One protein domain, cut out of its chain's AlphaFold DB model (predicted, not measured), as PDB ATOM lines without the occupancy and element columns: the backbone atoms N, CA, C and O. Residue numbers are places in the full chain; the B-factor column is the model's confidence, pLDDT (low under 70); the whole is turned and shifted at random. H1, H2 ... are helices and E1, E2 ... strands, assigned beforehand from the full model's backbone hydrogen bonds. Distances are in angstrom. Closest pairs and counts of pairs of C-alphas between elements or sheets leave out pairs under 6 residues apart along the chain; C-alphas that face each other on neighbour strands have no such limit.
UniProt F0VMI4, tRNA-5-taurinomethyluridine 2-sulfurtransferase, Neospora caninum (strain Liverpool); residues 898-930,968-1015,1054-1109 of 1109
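AT A GLANCE: This is residues 898 to 930, 968 to 1015 and 1054 to 1109 of the 1109 residues of the protein "tRNA-5-taurinomethyluridine 2-sulfurtransferase" of Neospora caninum (strain Liverpool) (UniProt F0VMI4). Six antiparallel strands form a small closed barrel, with H1 and H3 side by side as an arm reaching away from it and H2 packed on its outside. The printed part has 137 residues with three named helices and six named strands, in the order H1 E1 H2 E2 E3 E4 E5 E6 H3; its class is mixed. It is compact, with a radius of gyration of the C-alphas of 14.9 A and spans of 45 by 40 by 28 A.

HOW THE PARTS SIT: H1, residues 898 to 908, touches H3, residues 1092 to 1105, at a shallow tilt of 16 degrees, opposite ways; their closest C-alphas, Leu 903 and Ala 1098, are 5.7 A apart. Round the barrel run E1, residues 910 to 918, E4, 1057 to 1062, E3, 1000 to 1011, E2, 987 to 992, E5, 1075 to 1080, and E6, 1083 to 1090, back to E1. Within hydrogen-bond range are, in that order, N 911 and O 1061 at 2.8 A, N 1009 and O 1060 at 2.9 A, N 1003 and O 989 at 2.8 A, N 990 and O 1077 at 2.9 A, N 1078 and O 1086 at 2.9 A, and N 917 and O 1087 at 2.8 A. E2 and E3 form a hairpin, as do E5 and E6. H2, residues 968 to 977, lies outside the barrel at a height of 10.1 A; its closest C-alphas to E4 are Phe 971 and Trp 1060, 7.4 A. Every O i to N i+4 pair is within range in H1 and H2, and 9 of 10 in H3.

IN THESE COORDINATES: H1 begins at C-alpha 898 (49.248, -22.160, 37.735). E1 measures 20.5 A and bends by 78 degrees at residue 915; E3 measures 25.3 A and bends by 87 degrees at residue 1005. H3, 20.7 A, ends at C-alpha 1105 (45.521, -32.921, 41.238).

THE WHOLE: Residues 931 to 967 and 1016 to 1053 are not printed, with C-alpha gaps of 21.8 A and 11.6 A. The link E4 to E5 is long. Mean pLDDT of the printed part is 73.5; 52 residues are under 70, among them 1094 to 1109.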
ATOM      1  N   TYR A 898      50.362 -21.594  38.508       80.50
ATOM      2  CA  TYR A 898      49.248 -22.160  37.735       80.50
ATOM      3  C   TYR A 898      48.186 -22.804  38.639       80.50
ATOM      4  O   TYR A 898      46.998 -22.565  38.440       80.50
ATOM      5  N   LEU A 899      48.589 -23.528  39.689       77.75
ATOM      6  CA  LEU A 899      47.661 -24.098  40.673       77.75
ATOM      7  C   LEU A 899      46.900 -23.005  41.443       77.75
ATOM      8  O   LEU A 899      45.686 -23.100  41.624       77.75
ATOM      9  N   LEU A 900      47.590 -21.937  41.860       81.62
ATOM     10  CA  LEU A 900      46.943 -20.779  42.482       81.62
ATOM     11  C   LEU A 900      46.007 -20.060  41.493       81.62
ATOM     12  O   LEU A 900      44.902 -19.683  41.870       81.62
ATOM     13  N   ALA A 901      46.405 -19.918  40.229       86.06
ATOM     14  CA  ALA A 901      45.596 -19.313  39.174       86.06
ATOM     15  C   ALA A 901      44.324 -20.128  38.865       86.06
ATOM     16  O   ALA A 901      43.244 -19.543  38.769       86.06
ATOM     17  N   PHE A 902      44.419 -21.463  38.789       83.06
ATOM     18  CA  PHE A 902      43.279 -22.385  38.676       83.06
ATOM     19  C   PHE A 902      42.275 -22.168  39.816       83.06
ATOM     20  O   PHE A 902      41.087 -21.945  39.587       83.06
ATOM     21  N   LEU A 903      42.774 -22.169  41.053       79.88
ATOM     22  CA  LEU A 903      41.968 -22.038  42.265       79.88
ATOM     23  C   LEU A 903      41.292 -20.678  42.401       79.88
ATOM     24  O   LEU A 903      40.099 -20.623  42.698       79.88
ATOM     25  N   LEU A 904      42.033 -19.592  42.172       83.00
ATOM     26  CA  LEU A 904      41.465 -18.248  42.179       83.00
ATOM     27  C   LEU A 904      40.422 -18.117  41.067       83.00
ATOM     28  O   LEU A 904      39.329 -17.642  41.341       83.00
ATOM     29  N   THR A 905      40.678 -18.634  39.863       87.38
ATOM     30  CA  THR A 905      39.691 -18.634  38.769       87.38
ATOM     31  C   THR A 905      38.408 -19.380  39.154       87.38
ATOM     32  O   THR A 905      37.313 -18.842  38.997       87.38
ATOM     33  N   LEU A 906      38.520 -20.580  39.729       82.94
ATOM     34  CA  LEU A 906      37.375 -21.386  40.169       82.94
ATOM     35  C   LEU A 906      36.591 -20.726  41.325       82.94
ATOM     36  O   LEU A 906      35.364 -20.789  41.360       82.94
ATOM     37  N   GLN A 907      37.268 -20.044  42.251       82.38
ATOM     38  CA  GLN A 907      36.612 -19.314  43.344       82.38
ATOM     39  C   GLN A 907      36.010 -17.966  42.909       82.38
ATOM     40  O   GLN A 907      34.988 -17.556  43.457       82.38
ATOM     41  N   GLN A 908      36.630 -17.280  41.943       87.19
ATOM     42  CA  GLN A 908      36.321 -15.889  41.588       87.19
ATOM     43  C   GLN A 908      35.484 -15.733  40.310       87.19
ATOM     44  O   GLN A 908      34.883 -14.677  40.130       87.19
ATOM     45  N   LYS A 909      35.422 -16.744  39.428       88.25
ATOM     46  CA  LYS A 909      34.548 -16.739  38.236       88.25
ATOM     47  C   LYS A 909      33.350 -17.677  38.346       88.25
ATOM     48  O   LYS A 909      32.290 -17.326  37.840       88.25
ATOM     49  N   PHE A 910      33.485 -18.841  38.983       86.88
ATOM     50  CA  PHE A 910      32.474 -19.906  38.937       86.88
ATOM     51  C   PHE A 910      31.732 -20.043  40.270       86.88
ATOM     52  O   PHE A 910      32.163 -20.758  41.172       86.88
ATOM     53  N   LEU A 911      30.592 -19.369  40.401       88.31
ATOM     54  CA  LEU A 911      29.739 -19.455  41.582       88.31
ATOM     55  C   LEU A 911      28.845 -20.695  41.537       88.31
ATOM     56  O   LEU A 911      28.071 -20.888  40.597       88.31
ATOM     57  N   ARG A 912      28.842 -21.462  42.629       87.62
ATOM     58  CA  ARG A 912      27.727 -22.357  42.953       87.62
ATOM     59  C   ARG A 912      26.803 -21.644  43.928       87.62
ATOM     60  O   ARG A 912      27.232 -21.256  45.013       87.62
ATOM     61  N   VAL A 913      25.535 -21.509  43.563       89.25
ATOM     62  CA  VAL A 913      24.509 -20.845  44.364       89.25
ATOM     63  C   VAL A 913      23.432 -21.866  44.727       89.25
ATOM     64  O   VAL A 913      22.623 -22.256  43.887       89.25
ATOM     65  N   ASP A 914      23.448 -22.314  45.980       88.00
ATOM     66  CA  ASP A 914      22.421 -23.193  46.548       88.00
ATOM     67  C   ASP A 914      21.253 -22.341  47.110       88.00
ATOM     68  O   ASP A 914      21.323 -21.109  47.150       88.00
ATOM     69  N   ASP A 915      20.167 -22.979  47.557       85.88
ATOM     70  CA  ASP A 915      19.003 -22.315  48.175       85.88
ATOM     71  C   ASP A 915      18.354 -21.197  47.331       85.88
ATOM     72  O   ASP A 915      17.849 -20.211  47.878       85.88
ATOM     73  N   PHE A 916      18.347 -21.326  45.997       87.44
ATOM     74  CA  PHE A 916      17.873 -20.257  45.117       87.44
ATOM     75  C   PHE A 916      16.347 -20.066  45.195       87.44
ATOM     76  O   PHE A 916      15.554 -20.933  44.816       87.44
ATOM     77  N   GLN A 917      15.936 -18.888  45.668       87.81
ATOM     78  CA  GLN A 917      14.550 -18.480  45.888       87.81
ATOM     79  C   GLN A 917      14.100 -17.510  44.794       87.81
ATOM     80  O   GLN A 917      14.570 -16.376  44.706       87.81
ATOM     81  N   TRP A 918      13.153 -17.957  43.971       87.75
ATOM     82  CA  TRP A 918      12.533 -17.155  42.915       87.75
ATOM     83  C   TRP A 918      11.458 -16.224  43.478       87.75
ATOM     84  O   TRP A 918      10.574 -16.671  44.208       87.75
ATOM     85  N   ILE A 919      11.460 -14.954  43.066       87.69
ATOM     86  CA  ILE A 919      10.435 -13.966  43.448       87.69
ATOM     87  C   ILE A 919       9.052 -14.348  42.897       87.69
ATOM     88  O   ILE A 919       8.041 -14.014  43.513       87.69
ATOM     89  N   SER A 920       8.989 -15.105  41.795       79.00
ATOM     90  CA  SER A 920       7.781 -15.772  41.273       79.00
ATOM     91  C   SER A 920       7.359 -17.030  42.042       79.00
ATOM     92  O   SER A 920       6.225 -17.469  41.904       79.00
ATOM     93  N   GLY A 921       8.262 -17.660  42.798       74.56
ATOM     94  CA  GLY A 921       8.111 -19.041  43.281       74.56
ATOM     95  C   GLY A 921       8.498 -20.127  42.260       74.56
ATOM     96  O   GLY A 921       8.629 -21.288  42.639       74.56
ATOM     97  N   ALA A 922       8.746 -19.757  41.000       70.06
ATOM     98  CA  ALA A 922       9.211 -20.632  39.919       70.06
ATOM     99  C   ALA A 922      10.273 -19.924  39.045       70.06
ATOM    100  O   ALA A 922      10.234 -18.690  38.944       70.06
ATOM    101  N   PRO A 923      11.213 -20.661  38.418       71.25
ATOM    102  CA  PRO A 923      12.250 -20.082  37.565       71.25
ATOM    103  C   PRO A 923      11.686 -19.452  36.275       71.25
ATOM    104  O   PRO A 923      10.737 -19.977  35.695       71.25
ATOM    105  N   PRO A 924      12.309 -18.378  35.749       63.56
ATOM    106  CA  PRO A 924      11.967 -17.770  34.458       63.56
ATOM    107  C   PRO A 924      12.522 -18.550  33.250       63.56
ATOM    108  O   PRO A 924      12.350 -18.117  32.106       63.56
ATOM    109  N   LEU A 925      13.191 -19.680  33.495       58.94
ATOM    110  CA  LEU A 925      13.656 -20.639  32.498       58.94
ATOM    111  C   LEU A 925      12.883 -21.950  32.669       58.94
ATOM    112  O   LEU A 925      12.695 -22.418  33.793       58.94
ATOM    113  N   ARG A 926      12.526 -22.598  31.554       50.25
ATOM    114  CA  ARG A 926      12.319 -24.052  31.581       50.25
ATOM    115  C   ARG A 926      13.685 -24.695  31.882       50.25
ATOM    116  O   ARG A 926      14.664 -24.258  31.276       50.25
ATOM    117  N   PRO A 927      13.789 -25.676  32.797       44.56
ATOM    118  CA  PRO A 927      15.060 -26.350  33.059       44.56
ATOM    119  C   PRO A 927      15.613 -26.994  31.786       44.56
ATOM    120  O   PRO A 927      14.840 -27.503  30.976       44.56
ATOM    121  N   LEU A 928      16.940 -27.021  31.640       43.06
ATOM    122  CA  LEU A 928      17.617 -27.617  30.475       43.06
ATOM    123  C   LEU A 928      17.277 -29.110  30.286       43.06
ATOM    124  O   LEU A 928      17.276 -29.612  29.166       43.06
ATOM    125  N   ASN A 929      16.873 -29.795  31.357       36.38
ATOM    126  CA  ASN A 929      16.530 -31.220  31.368       36.38
ATOM    127  C   ASN A 929      15.064 -31.473  30.947       36.38
ATOM    128  O   ASN A 929      14.321 -32.171  31.640       36.38
ATOM    129  N   ALA A 930      14.634 -30.867  29.835       30.52
ATOM    130  CA  ALA A 930      13.287 -31.008  29.264       30.52
ATOM    131  C   ALA A 930      13.274 -31.560  27.823       30.52
ATOM    132  O   ALA A 930      12.200 -31.732  27.247       30.52
ATOM    133  N   ASP A 968      28.683 -32.268  43.098       64.81
ATOM    134  CA  ASP A 968      29.945 -31.560  43.267       64.81
ATOM    135  C   ASP A 968      30.932 -31.820  42.111       64.81
ATOM    136  O   ASP A 968      31.580 -30.886  41.634       64.81
ATOM    137  N   LEU A 969      31.000 -33.057  41.601       65.69
ATOM    138  CA  LEU A 969      31.775 -33.404  40.402       65.69
ATOM    139  C   LEU A 969      31.107 -32.869  39.132       65.69
ATOM    140  O   LEU A 969      31.795 -32.380  38.238       65.69
ATOM    141  N   ALA A 970      29.773 -32.901  39.069       67.25
ATOM    142  CA  ALA A 970      29.022 -32.345  37.949       67.25
ATOM    143  C   ALA A 970      29.232 -30.820  37.806       67.25
ATOM    144  O   ALA A 970      29.349 -30.326  36.685       67.25
ATOM    145  N   PHE A 971      29.370 -30.087  38.923       70.81
ATOM    146  CA  PHE A 971      29.749 -28.666  38.916       70.81
ATOM    147  C   PHE A 971      31.144 -28.445  38.318       70.81
ATOM    148  O   PHE A 971      31.310 -27.588  37.449       70.81
ATOM    149  N   LEU A 972      32.137 -29.238  38.739       68.31
ATOM    150  CA  LEU A 972      33.497 -29.154  38.198       68.31
ATOM    151  C   LEU A 972      33.535 -29.510  36.703       68.31
ATOM    152  O   LEU A 972      34.200 -28.810  35.942       68.31
ATOM    153  N   ARG A 973      32.779 -30.529  36.264       69.38
ATOM    154  CA  ARG A 973      32.637 -30.867  34.839       69.38
ATOM    155  C   ARG A 973      32.081 -29.691  34.040       69.38
ATOM    156  O   ARG A 973      32.691 -29.288  33.057       69.38
ATOM    157  N   TRP A 974      30.967 -29.109  34.483       75.12
ATOM    158  CA  TRP A 974      30.335 -27.968  33.813       75.12
ATOM    159  C   TRP A 974      31.255 -26.741  33.721       75.12
ATOM    160  O   TRP A 974      31.286 -26.077  32.687       75.12
ATOM    161  N   ALA A 975      32.031 -26.467  34.775       72.62
ATOM    162  CA  ALA A 975      32.993 -25.365  34.801       72.62
ATOM    163  C   ALA A 975      34.202 -25.587  33.866       72.62
ATOM    164  O   ALA A 975      34.753 -24.618  33.348       72.62
ATOM    165  N   LEU A 976      34.609 -26.842  33.643       69.38
ATOM    166  CA  LEU A 976      35.709 -27.211  32.741       69.38
ATOM    167  C   LEU A 976      35.268 -27.286  31.270       69.38
ATOM    168  O   LEU A 976      35.892 -26.666  30.417       69.38
ATOM    169  N   GLU A 977      34.186 -28.011  30.974       65.25
ATOM    170  CA  GLU A 977      33.715 -28.263  29.600       65.25
ATOM    171  C   GLU A 977      32.991 -27.055  28.976       65.25
ATOM    172  O   GLU A 977      32.937 -26.916  27.749       65.25
ATOM    173  N   GLY A 978      32.422 -26.180  29.814       58.25
ATOM    174  CA  GLY A 978      31.617 -25.035  29.399       58.25
ATOM    175  C   GLY A 978      30.279 -25.414  28.743       58.25
ATOM    176  O   GLY A 978      29.954 -26.576  28.502       58.25
ATOM    177  N   THR A 979      29.456 -24.408  28.435       51.34
ATOM    178  CA  THR A 979      28.154 -24.618  27.779       51.34
ATOM    179  C   THR A 979      28.208 -24.362  26.276       51.34
ATOM    180  O   THR A 979      28.569 -23.279  25.820       51.34
ATOM    181  N   LYS A 980      27.737 -25.337  25.486       48.34
ATOM    182  CA  LYS A 980      27.464 -25.191  24.040       48.34
ATOM    183  C   LYS A 980      26.095 -24.543  23.765       48.34
ATOM    184  O   LYS A 980      25.418 -24.912  22.806       48.34
ATOM    185  N   ASP A 981      25.668 -23.616  24.623       50.28
ATOM    186  CA  ASP A 981      24.410 -22.890  24.429       50.28
ATOM    187  C   ASP A 981      24.561 -21.915  23.252       50.28
ATOM    188  O   ASP A 981      25.505 -21.125  23.194       50.28
ATOM    189  N   ARG A 982      23.652 -22.009  22.279       42.62
ATOM    190  CA  ARG A 982      23.724 -21.268  21.011       42.62
ATOM    191  C   ARG A 982      23.114 -19.868  21.089       42.62
ATOM    192  O   ARG A 982      23.261 -19.105  20.138       42.62
ATOM    193  N   SER A 983      22.452 -19.518  22.192       46.50
ATOM    194  CA  SER A 983      21.884 -18.181  22.400       46.50
ATOM    195  C   SER A 983      21.832 -17.836  23.896       46.50
ATOM    196  O   SER A 983      20.784 -18.019  24.523       46.50
ATOM    197  N   PRO A 984      22.933 -17.338  24.496       54.47
ATOM    198  CA  PRO A 984      22.955 -17.007  25.916       54.47
ATOM    199  C   PRO A 984      21.954 -15.888  26.221       54.47
ATOM    200  O   PRO A 984      22.037 -14.786  25.677       54.47
ATOM    201  N   ARG A 985      21.006 -16.158  27.123       60.12
ATOM    202  CA  ARG A 985      20.143 -15.110  27.679       60.12
ATOM    203  C   ARG A 985      20.964 -14.210  28.595       60.12
ATOM    204  O   ARG A 985      21.665 -14.695  29.479       60.12
ATOM    205  N   VAL A 986      20.848 -12.901  28.390       73.38
ATOM    206  CA  VAL A 986      21.573 -11.896  29.172       73.38
ATOM    207  C   VAL A 986      20.977 -11.794  30.573       73.38
ATOM    208  O   VAL A 986      19.895 -11.237  30.763       73.38
ATOM    209  N   TYR A 987      21.718 -12.312  31.551       87.19
ATOM    210  CA  TYR A 987      21.444 -12.138  32.971       87.19
ATOM    211  C   TYR A 987      22.540 -11.310  33.648       87.19
ATOM    212  O   TYR A 987      23.727 -11.438  33.336       87.19
ATOM    213  N   ASP A 988      22.127 -10.487  34.610       91.56
ATOM    214  CA  ASP A 988      23.003  -9.747  35.521       91.56
ATOM    215  C   ASP A 988      22.969 -10.431  36.899       91.56
ATOM    216  O   ASP A 988      21.899 -10.790  37.393       91.56
ATOM    217  N   VAL A 989      24.115 -10.570  37.566       93.25
ATOM    218  CA  VAL A 989      24.203 -11.069  38.951       93.25
ATOM    219  C   VAL A 989      24.831 -10.025  39.853       93.25
ATOM    220  O   VAL A 989      25.805  -9.374  39.487       93.25
ATOM    221  N   GLN A 990      24.272  -9.868  41.050       93.19
ATOM    222  CA  GLN A 990      24.745  -8.919  42.048       93.19
ATOM    223  C   GLN A 990      25.126  -9.619  43.353       93.19
ATOM    224  O   GLN A 990      24.318 -10.363  43.914       93.19
ATOM    225  N   VAL A 991      26.330  -9.328  43.856       91.06
ATOM    226  CA  VAL A 991      26.880  -9.874  45.108       91.06
ATOM    227  C   VAL A 991      27.437  -8.736  45.968       91.06
ATOM    228  O   VAL A 991      28.103  -7.826  45.474       91.06
ATOM    229  N   ARG A 992      27.174  -8.751  47.282       84.69
ATOM    230  CA  ARG A 992      27.753  -7.766  48.216       84.69
ATOM    231  C   ARG A 992      29.094  -8.248  48.755       84.69
ATOM    232  O   ARG A 992      29.138  -9.168  49.570       84.69
ATOM    233  N   HIS A 993      30.157  -7.544  48.371       78.69
ATOM    234  CA  HIS A 993      31.518  -7.756  48.860       78.69
ATOM    235  C   HIS A 993      31.613  -7.756  50.386       78.69
ATOM    236  O   HIS A 993      31.025  -6.922  51.076       78.69
ATOM    237  N   ALA A 994      32.435  -8.661  50.910       58.41
ATOM    238  CA  ALA A 994      32.672  -8.789  52.344       58.41
ATOM    239  C   ALA A 994      33.494  -7.633  52.945       58.41
ATOM    240  O   ALA A 994      33.357  -7.312  54.124       58.41
ATOM    241  N   ALA A 995      34.352  -6.997  52.142       47.44
ATOM    242  CA  ALA A 995      35.401  -6.080  52.595       47.44
ATOM    243  C   ALA A 995      34.922  -4.668  53.018       47.44
ATOM    244  O   ALA A 995      35.723  -3.734  53.097       47.44
ATOM    245  N   GLY A 996      33.629  -4.497  53.317       44.38
ATOM    246  CA  GLY A 996      33.076  -3.274  53.910       44.38
ATOM    247  C   GLY A 996      32.831  -2.111  52.943       44.38
ATOM    248  O   GLY A 996      32.535  -1.004  53.394       44.38
ATOM    249  N   SER A 997      32.918  -2.330  51.630       38.91
ATOM    250  CA  SER A 997      32.385  -1.394  50.638       38.91
ATOM    251  C   SER A 997      30.851  -1.345  50.733       38.91
ATOM    252  O   SER A 997      30.173  -2.356  50.904       38.91
ATOM    253  N   ALA A 998      30.271  -0.149  50.602       44.22
ATOM    254  CA  ALA A 998      28.814   0.025  50.556       44.22
ATOM    255  C   ALA A 998      28.200  -0.351  49.187       44.22
ATOM    256  O   ALA A 998      27.011  -0.139  48.967       44.22
ATOM    257  N   CYS A 999      29.015  -0.880  48.271       55.47
ATOM    258  CA  CYS A 999      28.644  -1.244  46.910       55.47
ATOM    259  C   CYS A 999      28.537  -2.768  46.809       55.47
ATOM    260  O   CYS A 999      29.439  -3.476  47.253       55.47
ATOM    261  N   ALA A1000      27.462  -3.265  46.201       71.62
ATOM    262  CA  ALA A1000      27.423  -4.631  45.696       71.62
ATOM    263  C   ALA A1000      27.917  -4.623  44.243       71.62
ATOM    264  O   ALA A1000      27.472  -3.778  43.461       71.62
ATOM    265  N   ALA A1001      28.834  -5.529  43.901       84.94
ATOM    266  CA  ALA A1001      29.314  -5.699  42.536       84.94
ATOM    267  C   ALA A1001      28.179  -6.224  41.650       84.94
ATOM    268  O   ALA A1001      27.338  -6.989  42.121       84.94
ATOM    269  N   VAL A1002      28.133  -5.779  40.392       89.31
ATOM    270  CA  VAL A1002      27.153  -6.220  39.390       89.31
ATOM    271  C   VAL A1002      27.919  -6.761  38.194       89.31
ATOM    272  O   VAL A1002      28.571  -6.005  37.478       89.31
ATOM    273  N   HIS A1003      27.825  -8.067  37.992       91.75
ATOM    274  CA  HIS A1003      28.437  -8.790  36.887       91.75
ATOM    275  C   HIS A1003      27.383  -8.940  35.798       91.75
ATOM    276  O   HIS A1003      26.283  -9.428  36.069       91.75
ATOM    277  N   ARG A1004      27.700  -8.490  34.585       89.50
ATOM    278  CA  ARG A1004      26.778  -8.519  33.445       89.50
ATOM    279  C   ARG A1004      27.027  -9.716  32.548       89.50
ATOM    280  O   ARG A1004      28.148 -10.215  32.497       89.50
ATOM    281  N   ASN A1005      26.002 -10.100  31.789       83.69
ATOM    282  CA  ASN A1005      26.074 -11.152  30.772       83.69
ATOM    283  C   ASN A1005      26.615 -12.488  31.329       83.69
ATOM    284  O   ASN A1005      27.413 -13.155  30.671       83.69
ATOM    285  N   VAL A1006      26.231 -12.862  32.555       86.56
ATOM    286  CA  VAL A1006      26.736 -14.093  33.185       86.56
ATOM    287  C   VAL A1006      26.219 -15.336  32.461       86.56
ATOM    288  O   VAL A1006      25.070 -15.361  32.012       86.56
ATOM    289  N   ARG A1007      27.025 -16.403  32.395       81.56
ATOM    290  CA  ARG A1007      26.503 -17.720  31.993       81.56
ATOM    291  C   ARG A1007      25.777 -18.332  33.187       81.56
ATOM    292  O   ARG A1007      26.291 -18.292  34.301       81.56
ATOM    293  N   LEU A1008      24.586 -18.886  32.963       81.94
ATOM    294  CA  LEU A1008      23.724 -19.447  34.005       81.94
ATOM    295  C   LEU A1008      23.264 -20.851  33.608       81.94
ATOM    296  O   LEU A1008      22.667 -21.029  32.549       81.94
ATOM    297  N   CYS A1009      23.466 -21.824  34.492       77.12
ATOM    298  CA  CYS A1009      22.849 -23.142  34.408       77.12
ATOM    299  C   CYS A1009      21.964 -23.370  35.640       77.12
ATOM    300  O   CYS A1009      22.398 -23.143  36.771       77.12
ATOM    301  N   LEU A1010      20.713 -23.792  35.432       72.69
ATOM    302  CA  LEU A1010      19.762 -24.071  36.511       72.69
ATOM    303  C   LEU A1010      19.499 -25.567  36.626       72.69
ATOM    304  O   LEU A1010      18.955 -26.183  35.705       72.69
ATOM    305  N   PHE A1011      19.795 -26.111  37.800       69.00
ATOM    306  CA  PHE A1011      19.488 -27.489  38.147       69.00
ATOM    307  C   PHE A1011      18.163 -27.534  38.910       69.00
ATOM    308  O   PHE A1011      17.974 -26.759  39.858       69.00
ATOM    309  N   PRO A1012      17.222 -28.408  38.503       62.31
ATOM    310  CA  PRO A1012      16.010 -28.620  39.271       62.31
ATOM    311  C   PRO A1012      16.364 -29.170  40.656       62.31
ATOM    312  O   PRO A1012      17.392 -29.837  40.798       62.31
ATOM    313  N   PRO A1013      15.511 -28.938  41.667       62.16
ATOM    314  CA  PRO A1013      15.684 -29.541  42.978       62.16
ATOM    315  C   PRO A1013      15.943 -31.038  42.885       62.16
ATOM    316  O   PRO A1013      15.194 -31.766  42.224       62.16
ATOM    317  N   GLU A1014      16.976 -31.499  43.592       52.69
ATOM    318  CA  GLU A1014      17.210 -32.923  43.759       52.69
ATOM    319  C   GLU A1014      15.929 -33.593  44.259       52.69
ATOM    320  O   GLU A1014      15.350 -33.206  45.279       52.69
ATOM    321  N   LYS A1015      15.494 -34.645  43.557       40.84
ATOM    322  CA  LYS A1015      14.463 -35.535  44.083       40.84
ATOM    323  C   LYS A1015      15.037 -36.239  45.309       40.84
ATOM    324  O   LYS A1015      15.731 -37.252  45.187       40.84
ATOM    325  N   PRO A1054       7.702 -26.321  46.398       45.59
ATOM    326  CA  PRO A1054       8.746 -25.577  45.702       45.59
ATOM    327  C   PRO A1054      10.111 -26.059  46.198       45.59
ATOM    328  O   PRO A1054      10.600 -25.629  47.243       45.59
ATOM    329  N   GLY A1055      10.690 -27.016  45.477       53.22
ATOM    330  CA  GLY A1055      11.984 -27.583  45.821       53.22
ATOM    331  C   GLY A1055      13.119 -26.569  45.673       53.22
ATOM    332  O   GLY A1055      13.042 -25.621  44.894       53.22
ATOM    333  N   VAL A1056      14.183 -26.813  46.433       67.88
ATOM    334  CA  VAL A1056      15.406 -26.006  46.493       67.88
ATOM    335  C   VAL A1056      16.132 -26.012  45.141       67.88
ATOM    336  O   VAL A1056      16.655 -27.043  44.736       67.88
ATOM    337  N   TRP A1057      16.174 -24.877  44.438       79.00
ATOM    338  CA  TRP A1057      16.913 -24.758  43.173       79.00
ATOM    339  C   TRP A1057      18.402 -24.499  43.429       79.00
ATOM    340  O   TRP A1057      18.751 -23.711  44.313       79.00
ATOM    341  N   THR A1058      19.264 -25.090  42.600       82.81
ATOM    342  CA  THR A1058      20.696 -24.766  42.547       82.81
ATOM    343  C   THR A1058      21.007 -24.099  41.211       82.81
ATOM    344  O   THR A1058      20.628 -24.594  40.149       82.81
ATOM    345  N   ALA A1059      21.704 -22.969  41.266       84.00
ATOM    346  CA  ALA A1059      22.184 -22.236  40.104       84.00
ATOM    347  C   ALA A1059      23.714 -22.292  40.052       84.00
ATOM    348  O   ALA A1059      24.385 -21.998  41.042       84.00
ATOM    349  N   TRP A1060      24.274 -22.649  38.899       86.31
ATOM    350  CA  TRP A1060      25.703 -22.501  38.620       86.31
ATOM    351  C   TRP A1060      25.882 -21.309  37.691       86.31
ATOM    352  O   TRP A1060      25.154 -21.168  36.706       86.31
ATOM    353  N   ILE A1061      26.791 -20.411  38.056       87.56
ATOM    354  CA  ILE A1061      26.926 -19.095  37.437       87.56
ATOM    355  C   ILE A1061      28.395 -18.855  37.122       87.56
ATOM    356  O   ILE A1061      29.239 -18.988  38.005       87.56
ATOM    357  N   GLU A1062      28.698 -18.457  35.894       87.81
ATOM    358  CA  GLU A1062      30.035 -18.015  35.508       87.81
ATOM    359  C   GLU A1062      30.032 -16.522  35.186       87.81
ATOM    360  O   GLU A1062      29.229 -16.035  34.382       87.81
ATOM    361  N   LEU A1063      30.948 -15.800  35.821       90.38
ATOM    362  CA  LEU A1063      31.165 -14.373  35.637       90.38
ATOM    363  C   LEU A1063      32.150 -14.131  34.485       90.38
ATOM    364  O   LEU A1063      33.146 -14.841  34.357       90.38
ATOM    365  N   HIS A1064      31.905 -13.098  33.673       86.00
ATOM    366  CA  HIS A1064      32.799 -12.703  32.574       86.00
ATOM    367  C   HIS A1064      34.233 -12.426  33.066       86.00
ATOM    368  O   HIS A1064      35.207 -12.944  32.514       86.00
ATOM    369  N   GLU A1065      34.340 -11.686  34.169       85.38
ATOM    370  CA  GLU A1065      35.574 -11.314  34.868       85.38
ATOM    371  C   GLU A1065      35.593 -11.913  36.286       85.38
ATOM    372  O   GLU A1065      34.523 -12.087  36.879       85.38
ATOM    373  N   PRO A1066      36.777 -12.227  36.844       88.44
ATOM    374  CA  PRO A1066      36.908 -12.684  38.226       88.44
ATOM    375  C   PRO A1066      36.611 -11.569  39.236       88.44
ATOM    376  O   PRO A1066      36.953 -10.407  39.018       88.44
ATOM    377  N   ASP A1067      36.048 -11.935  40.389       88.25
ATOM    378  CA  ASP A1067      35.839 -11.023  41.516       88.25
ATOM    379  C   ASP A1067      36.477 -11.540  42.822       88.25
ATOM    380  O   ASP A1067      36.055 -12.540  43.404       88.25
ATOM    381  N   GLU A1068      37.488 -10.818  43.322       82.94
ATOM    382  CA  GLU A1068      38.141 -11.092  44.614       82.94
ATOM    383  C   GLU A1068      37.202 -10.953  45.830       82.94
ATOM    384  O   GLU A1068      37.514 -11.457  46.910       82.94
ATOM    385  N   GLY A1069      36.089 -10.224  45.700       82.75
ATOM    386  CA  GLY A1069      35.168  -9.911  46.796       82.75
ATOM    387  C   GLY A1069      34.168 -11.020  47.142       82.75
ATOM    388  O   GLY A1069      33.356 -10.828  48.060       82.75
ATOM    389  N   LEU A1070      34.221 -12.144  46.422       87.06
ATOM    390  CA  LEU A1070      33.339 -13.302  46.557       87.06
ATOM    391  C   LEU A1070      33.736 -14.211  47.730       87.06
ATOM    392  O   LEU A1070      34.911 -14.486  47.973       87.06
ATOM    393  N   ALA A1071      32.737 -14.708  48.459       87.69
ATOM    394  CA  ALA A1071      32.928 -15.623  49.577       87.69
ATOM    395  C   ALA A1071      31.678 -16.478  49.868       87.69
ATOM    396  O   ALA A1071      30.559 -15.957  49.861       87.69
ATOM    397  N   PRO A1072      31.845 -17.763  50.235       88.44
ATOM    398  CA  PRO A1072      30.742 -18.606  50.689       88.44
ATOM    399  C   PRO A1072      29.924 -18.004  51.842       88.44
ATOM    400  O   PRO A1072      30.478 -17.434  52.784       88.44
ATOM    401  N   GLY A1073      28.600 -18.161  51.784       89.56
ATOM    402  CA  GLY A1073      27.635 -17.557  52.714       89.56
ATOM    403  C   GLY A1073      27.089 -16.187  52.284       89.56
ATOM    404  O   GLY A1073      26.054 -15.760  52.799       89.56
ATOM    405  N   GLN A1074      27.715 -15.521  51.306       91.69
ATOM    406  CA  GLN A1074      27.129 -14.347  50.653       91.69
ATOM    407  C   GLN A1074      25.861 -14.720  49.866       91.69
ATOM    408  O   GLN A1074      25.602 -15.887  49.569       91.69
ATOM    409  N   ILE A1075      25.080 -13.704  49.495       93.44
ATOM    410  CA  ILE A1075      23.891 -13.849  48.651       93.44
ATOM    411  C   ILE A1075      24.231 -13.406  47.225       93.44
ATOM    412  O   ILE A1075      24.832 -12.349  47.037       93.44
ATOM    413  N   ALA A1076      23.806 -14.192  46.237       94.38
ATOM    414  CA  ALA A1076      23.851 -13.844  44.821       94.38
ATOM    415  C   ALA A1076      22.420 -13.605  44.319       94.38
ATOM    416  O   ALA A1076      21.592 -14.517  44.345       94.38
ATOM    417  N   ALA A1077      22.126 -12.376  43.886       94.94
ATOM    418  CA  ALA A1077      20.824 -11.981  43.347       94.94
ATOM    419  C   ALA A1077      20.873 -11.884  41.817       94.94
ATOM    420  O   ALA A1077      21.777 -11.249  41.276       94.94
ATOM    421  N   LEU A1078      19.901 -12.496  41.136       93.50
ATOM    422  CA  LEU A1078      19.819 -12.588  39.675       93.50
ATOM    423  C   LEU A1078      18.830 -11.561  39.112       93.50
ATOM    424  O   LEU A1078      17.743 -11.380  39.668       93.50
ATOM    425  N   TYR A1079      19.176 -10.946  37.982       92.62
ATOM    426  CA  TYR A1079      18.376  -9.928  37.309       92.62
ATOM    427  C   TYR A1079      18.244 -10.192  35.802       92.62
ATOM    428  O   TYR A1079      19.217 -10.555  35.146       92.62
ATOM    429  N   GLU A1080      17.056  -9.938  35.249       89.12
ATOM    430  CA  GLU A1080      16.794  -9.848  33.802       89.12
ATOM    431  C   GLU A1080      16.667  -8.344  33.479       89.12
ATOM    432  O   GLU A1080      15.613  -7.724  33.646       89.12
ATOM    433  N   GLY A1081      17.804  -7.714  33.157       88.56
ATOM    434  CA  GLY A1081      17.931  -6.257  33.032       88.56
ATOM    435  C   GLY A1081      17.656  -5.510  34.346       88.56
ATOM    436  O   GLY A1081      18.489  -5.471  35.252       88.56
ATOM    437  N   GLU A1082      16.480  -4.884  34.440       90.75
ATOM    438  CA  GLU A1082      16.060  -4.110  35.616       90.75
ATOM    439  C   GLU A1082      15.341  -4.944  36.684       90.75
ATOM    440  O   GLU A1082      15.315  -4.519  37.842       90.75
ATOM    441  N   GLU A1083      14.738  -6.083  36.322       92.62
ATOM    442  CA  GLU A1083      13.944  -6.906  37.243       92.62
ATOM    443  C   GLU A1083      14.822  -7.892  38.007       92.62
ATOM    444  O   GLU A1083      15.520  -8.704  37.408       92.62
ATOM    445  N   CYS A1084      14.737  -7.862  39.335       94.38
ATOM    446  CA  CYS A1084      15.260  -8.902  40.206       94.38
ATOM    447  C   CYS A1084      14.353 -10.135  40.115       94.38
ATOM    448  O   CYS A1084      13.173 -10.079  40.465       94.38
ATOM    449  N   LEU A1085      14.917 -11.261  39.687       91.38
ATOM    450  CA  LEU A1085      14.209 -12.531  39.509       91.38
ATOM    451  C   LEU A1085      14.173 -13.370  40.794       91.38
ATOM    452  O   LEU A1085      13.266 -14.181  40.990       91.38
ATOM    453  N   GLY A1086      15.168 -13.192  41.663       92.06
ATOM    454  CA  GLY A1086      15.347 -13.958  42.893       92.06
ATOM    455  C   GLY A1086      16.789 -13.919  43.388       92.06
ATOM    456  O   GLY A1086      17.630 -13.216  42.819       92.06
ATOM    457  N   ALA A1087      17.082 -14.685  44.434       94.31
ATOM    458  CA  ALA A1087      18.433 -14.832  44.964       94.31
ATOM    459  C   ALA A1087      18.649 -16.175  45.668       94.31
ATOM    460  O   ALA A1087      17.710 -16.762  46.203       94.31
ATOM    461  N   GLY A1088      19.905 -16.616  45.727       92.50
ATOM    462  CA  GLY A1088      20.344 -17.771  46.512       92.50
ATOM    463  C   GLY A1088      21.658 -17.500  47.246       92.50
ATOM    464  O   GLY A1088      22.183 -16.384  47.222       92.50
ATOM    465  N   ARG A1089      22.194 -18.521  47.914       92.25
ATOM    466  CA  ARG A1089      23.365 -18.430  48.795       92.25
ATOM    467  C   ARG A1089      24.597 -19.055  48.138       92.25
ATOM    468  O   ARG A1089      24.548 -20.197  47.691       92.25
ATOM    469  N   ILE A1090      25.710 -18.322  48.100       91.69
ATOM    470  CA  ILE A1090      26.983 -18.822  47.559       91.69
ATOM    471  C   ILE A1090      27.468 -19.985  48.435       91.69
ATOM    472  O   ILE A1090      27.582 -19.857  49.658       91.69
ATOM    473  N   SER A1091      27.706 -21.128  47.797       87.12
ATOM    474  CA  SER A1091      27.809 -22.431  48.449       87.12
ATOM    475  C   SER A1091      29.039 -22.558  49.355       87.12
ATOM    476  O   SER A1091      30.147 -22.229  48.920       87.12
ATOM    477  N   PRO A1092      28.914 -23.139  50.570       75.50
ATOM    478  CA  PRO A1092      30.073 -23.533  51.376       75.50
ATOM    479  C   PRO A1092      30.975 -24.541  50.650       75.50
ATOM    480  O   PRO A1092      32.176 -24.580  50.912       75.50
ATOM    481  N   ARG A1093      30.422 -25.327  49.713       71.25
ATOM    482  CA  ARG A1093      31.167 -26.362  48.990       71.25
ATOM    483  C   ARG A1093      32.149 -25.786  47.974       71.25
ATOM    484  O   ARG A1093      33.225 -26.341  47.827       71.25
ATOM    485  N   GLN A1094      31.839 -24.663  47.323       67.38
ATOM    486  CA  GLN A1094      32.649 -24.109  46.223       67.38
ATOM    487  C   GLN A1094      34.131 -23.915  46.608       67.38
ATOM    488  O   GLN A1094      35.027 -24.278  45.849       67.38
ATOM    489  N   GLY A1095      34.399 -23.406  47.818       62.19
ATOM    490  CA  GLY A1095      35.763 -23.254  48.335       62.19
ATOM    491  C   GLY A1095      36.445 -24.584  48.680       62.19
ATOM    492  O   GLY A1095      37.642 -24.726  48.436       62.19
ATOM    493  N   HIS A1096      35.691 -25.561  49.202       62.81
ATOM    494  CA  HIS A1096      36.195 -26.911  49.482       62.81
ATOM    495  C   HIS A1096      36.545 -27.642  48.188       62.81
ATOM    496  O   HIS A1096      37.658 -28.126  48.058       62.81
ATOM    497  N   LEU A1097      35.639 -27.645  47.207       62.81
ATOM    498  CA  LEU A1097      35.809 -28.317  45.918       62.81
ATOM    499  C   LEU A1097      36.991 -27.776  45.126       62.81
ATOM    500  O   LEU A1097      37.693 -28.554  44.492       62.81
ATOM    501  N   ALA A1098      37.254 -26.471  45.208       60.91
ATOM    502  CA  ALA A1098      38.468 -25.899  44.651       60.91
ATOM    503  C   ALA A1098      39.718 -26.513  45.313       60.91
ATOM    504  O   ALA A1098      40.536 -27.129  44.631       60.91
ATOM    505  N   VAL A1099      39.841 -26.404  46.642       59.53
ATOM    506  CA  VAL A1099      41.001 -26.918  47.397       59.53
ATOM    507  C   VAL A1099      41.158 -28.436  47.244       59.53
ATOM    508  O   VAL A1099      42.270 -28.917  47.074       59.53
ATOM    509  N   GLU A1100      40.065 -29.189  47.249       59.84
ATOM    510  CA  GLU A1100      40.044 -30.642  47.104       59.84
ATOM    511  C   GLU A1100      40.417 -31.091  45.686       59.84
ATOM    512  O   GLU A1100      41.217 -32.011  45.537       59.84
ATOM    513  N   ALA A1101      39.925 -30.415  44.641       54.31
ATOM    514  CA  ALA A1101      40.370 -30.664  43.270       54.31
ATOM    515  C   ALA A1101      41.874 -30.383  43.114       54.31
ATOM    516  O   ALA A1101      42.576 -31.166  42.480       54.31
ATOM    517  N   ALA A1102      42.386 -29.322  43.746       51.81
ATOM    518  CA  ALA A1102      43.813 -29.006  43.760       51.81
ATOM    519  C   ALA A1102      44.660 -30.012  44.558       51.81
ATOM    520  O   ALA A1102      45.747 -30.362  44.109       51.81
ATOM    521  N   LEU A1103      44.183 -30.502  45.708       51.03
ATOM    522  CA  LEU A1103      44.868 -31.546  46.480       51.03
ATOM    523  C   LEU A1103      44.914 -32.862  45.695       51.03
ATOM    524  O   LEU A1103      45.992 -33.424  45.528       51.03
ATOM    525  N   ARG A1104      43.784 -33.292  45.118       51.94
ATOM    526  CA  ARG A1104      43.715 -34.490  44.267       51.94
ATOM    527  C   ARG A1104      44.606 -34.364  43.025       51.94
ATOM    528  O   ARG A1104      45.337 -35.300  42.717       51.94
ATOM    529  N   ALA A1105      44.613 -33.206  42.356       45.06
ATOM    530  CA  ALA A1105      45.521 -32.921  41.238       45.06
ATOM    531  C   ALA A1105      47.003 -32.879  41.664       45.06
ATOM    532  O   ALA A1105      47.879 -33.201  40.867       45.06
ATOM    533  N   ALA A1106      47.285 -32.540  42.927       42.34
ATOM    534  CA  ALA A1106      48.612 -32.620  43.530       42.34
ATOM    535  C   ALA A1106      49.000 -34.036  44.022       42.34
ATOM    536  O   ALA A1106      50.060 -34.197  44.626       42.34
ATOM    537  N   GLY A1107      48.156 -35.054  43.800       41.12
ATOM    538  CA  GLY A1107      48.372 -36.426  44.273       41.12
ATOM    539  C   GLY A1107      48.162 -36.622  45.781       41.12
ATOM    540  O   GLY A1107      48.636 -37.610  46.341       41.12
ATOM    541  N   LEU A1108      47.483 -35.684  46.449       39.03
ATOM    542  CA  LEU A1108      47.228 -35.684  47.890       39.03
ATOM    543  C   LEU A1108      45.777 -36.092  48.195       39.03
ATOM    544  O   LEU A1108      44.846 -35.689  47.494       39.03
ATOM    545  N   SER A1109      45.606 -36.892  49.253       39.59
ATOM    546  CA  SER A1109      44.331 -37.456  49.732       39.59
ATOM    547  C   SER A1109      43.732 -36.682  50.903       39.59
ATOM    548  O   SER A1109      44.487 -36.516  51.892       39.59
TER     549      SER A1109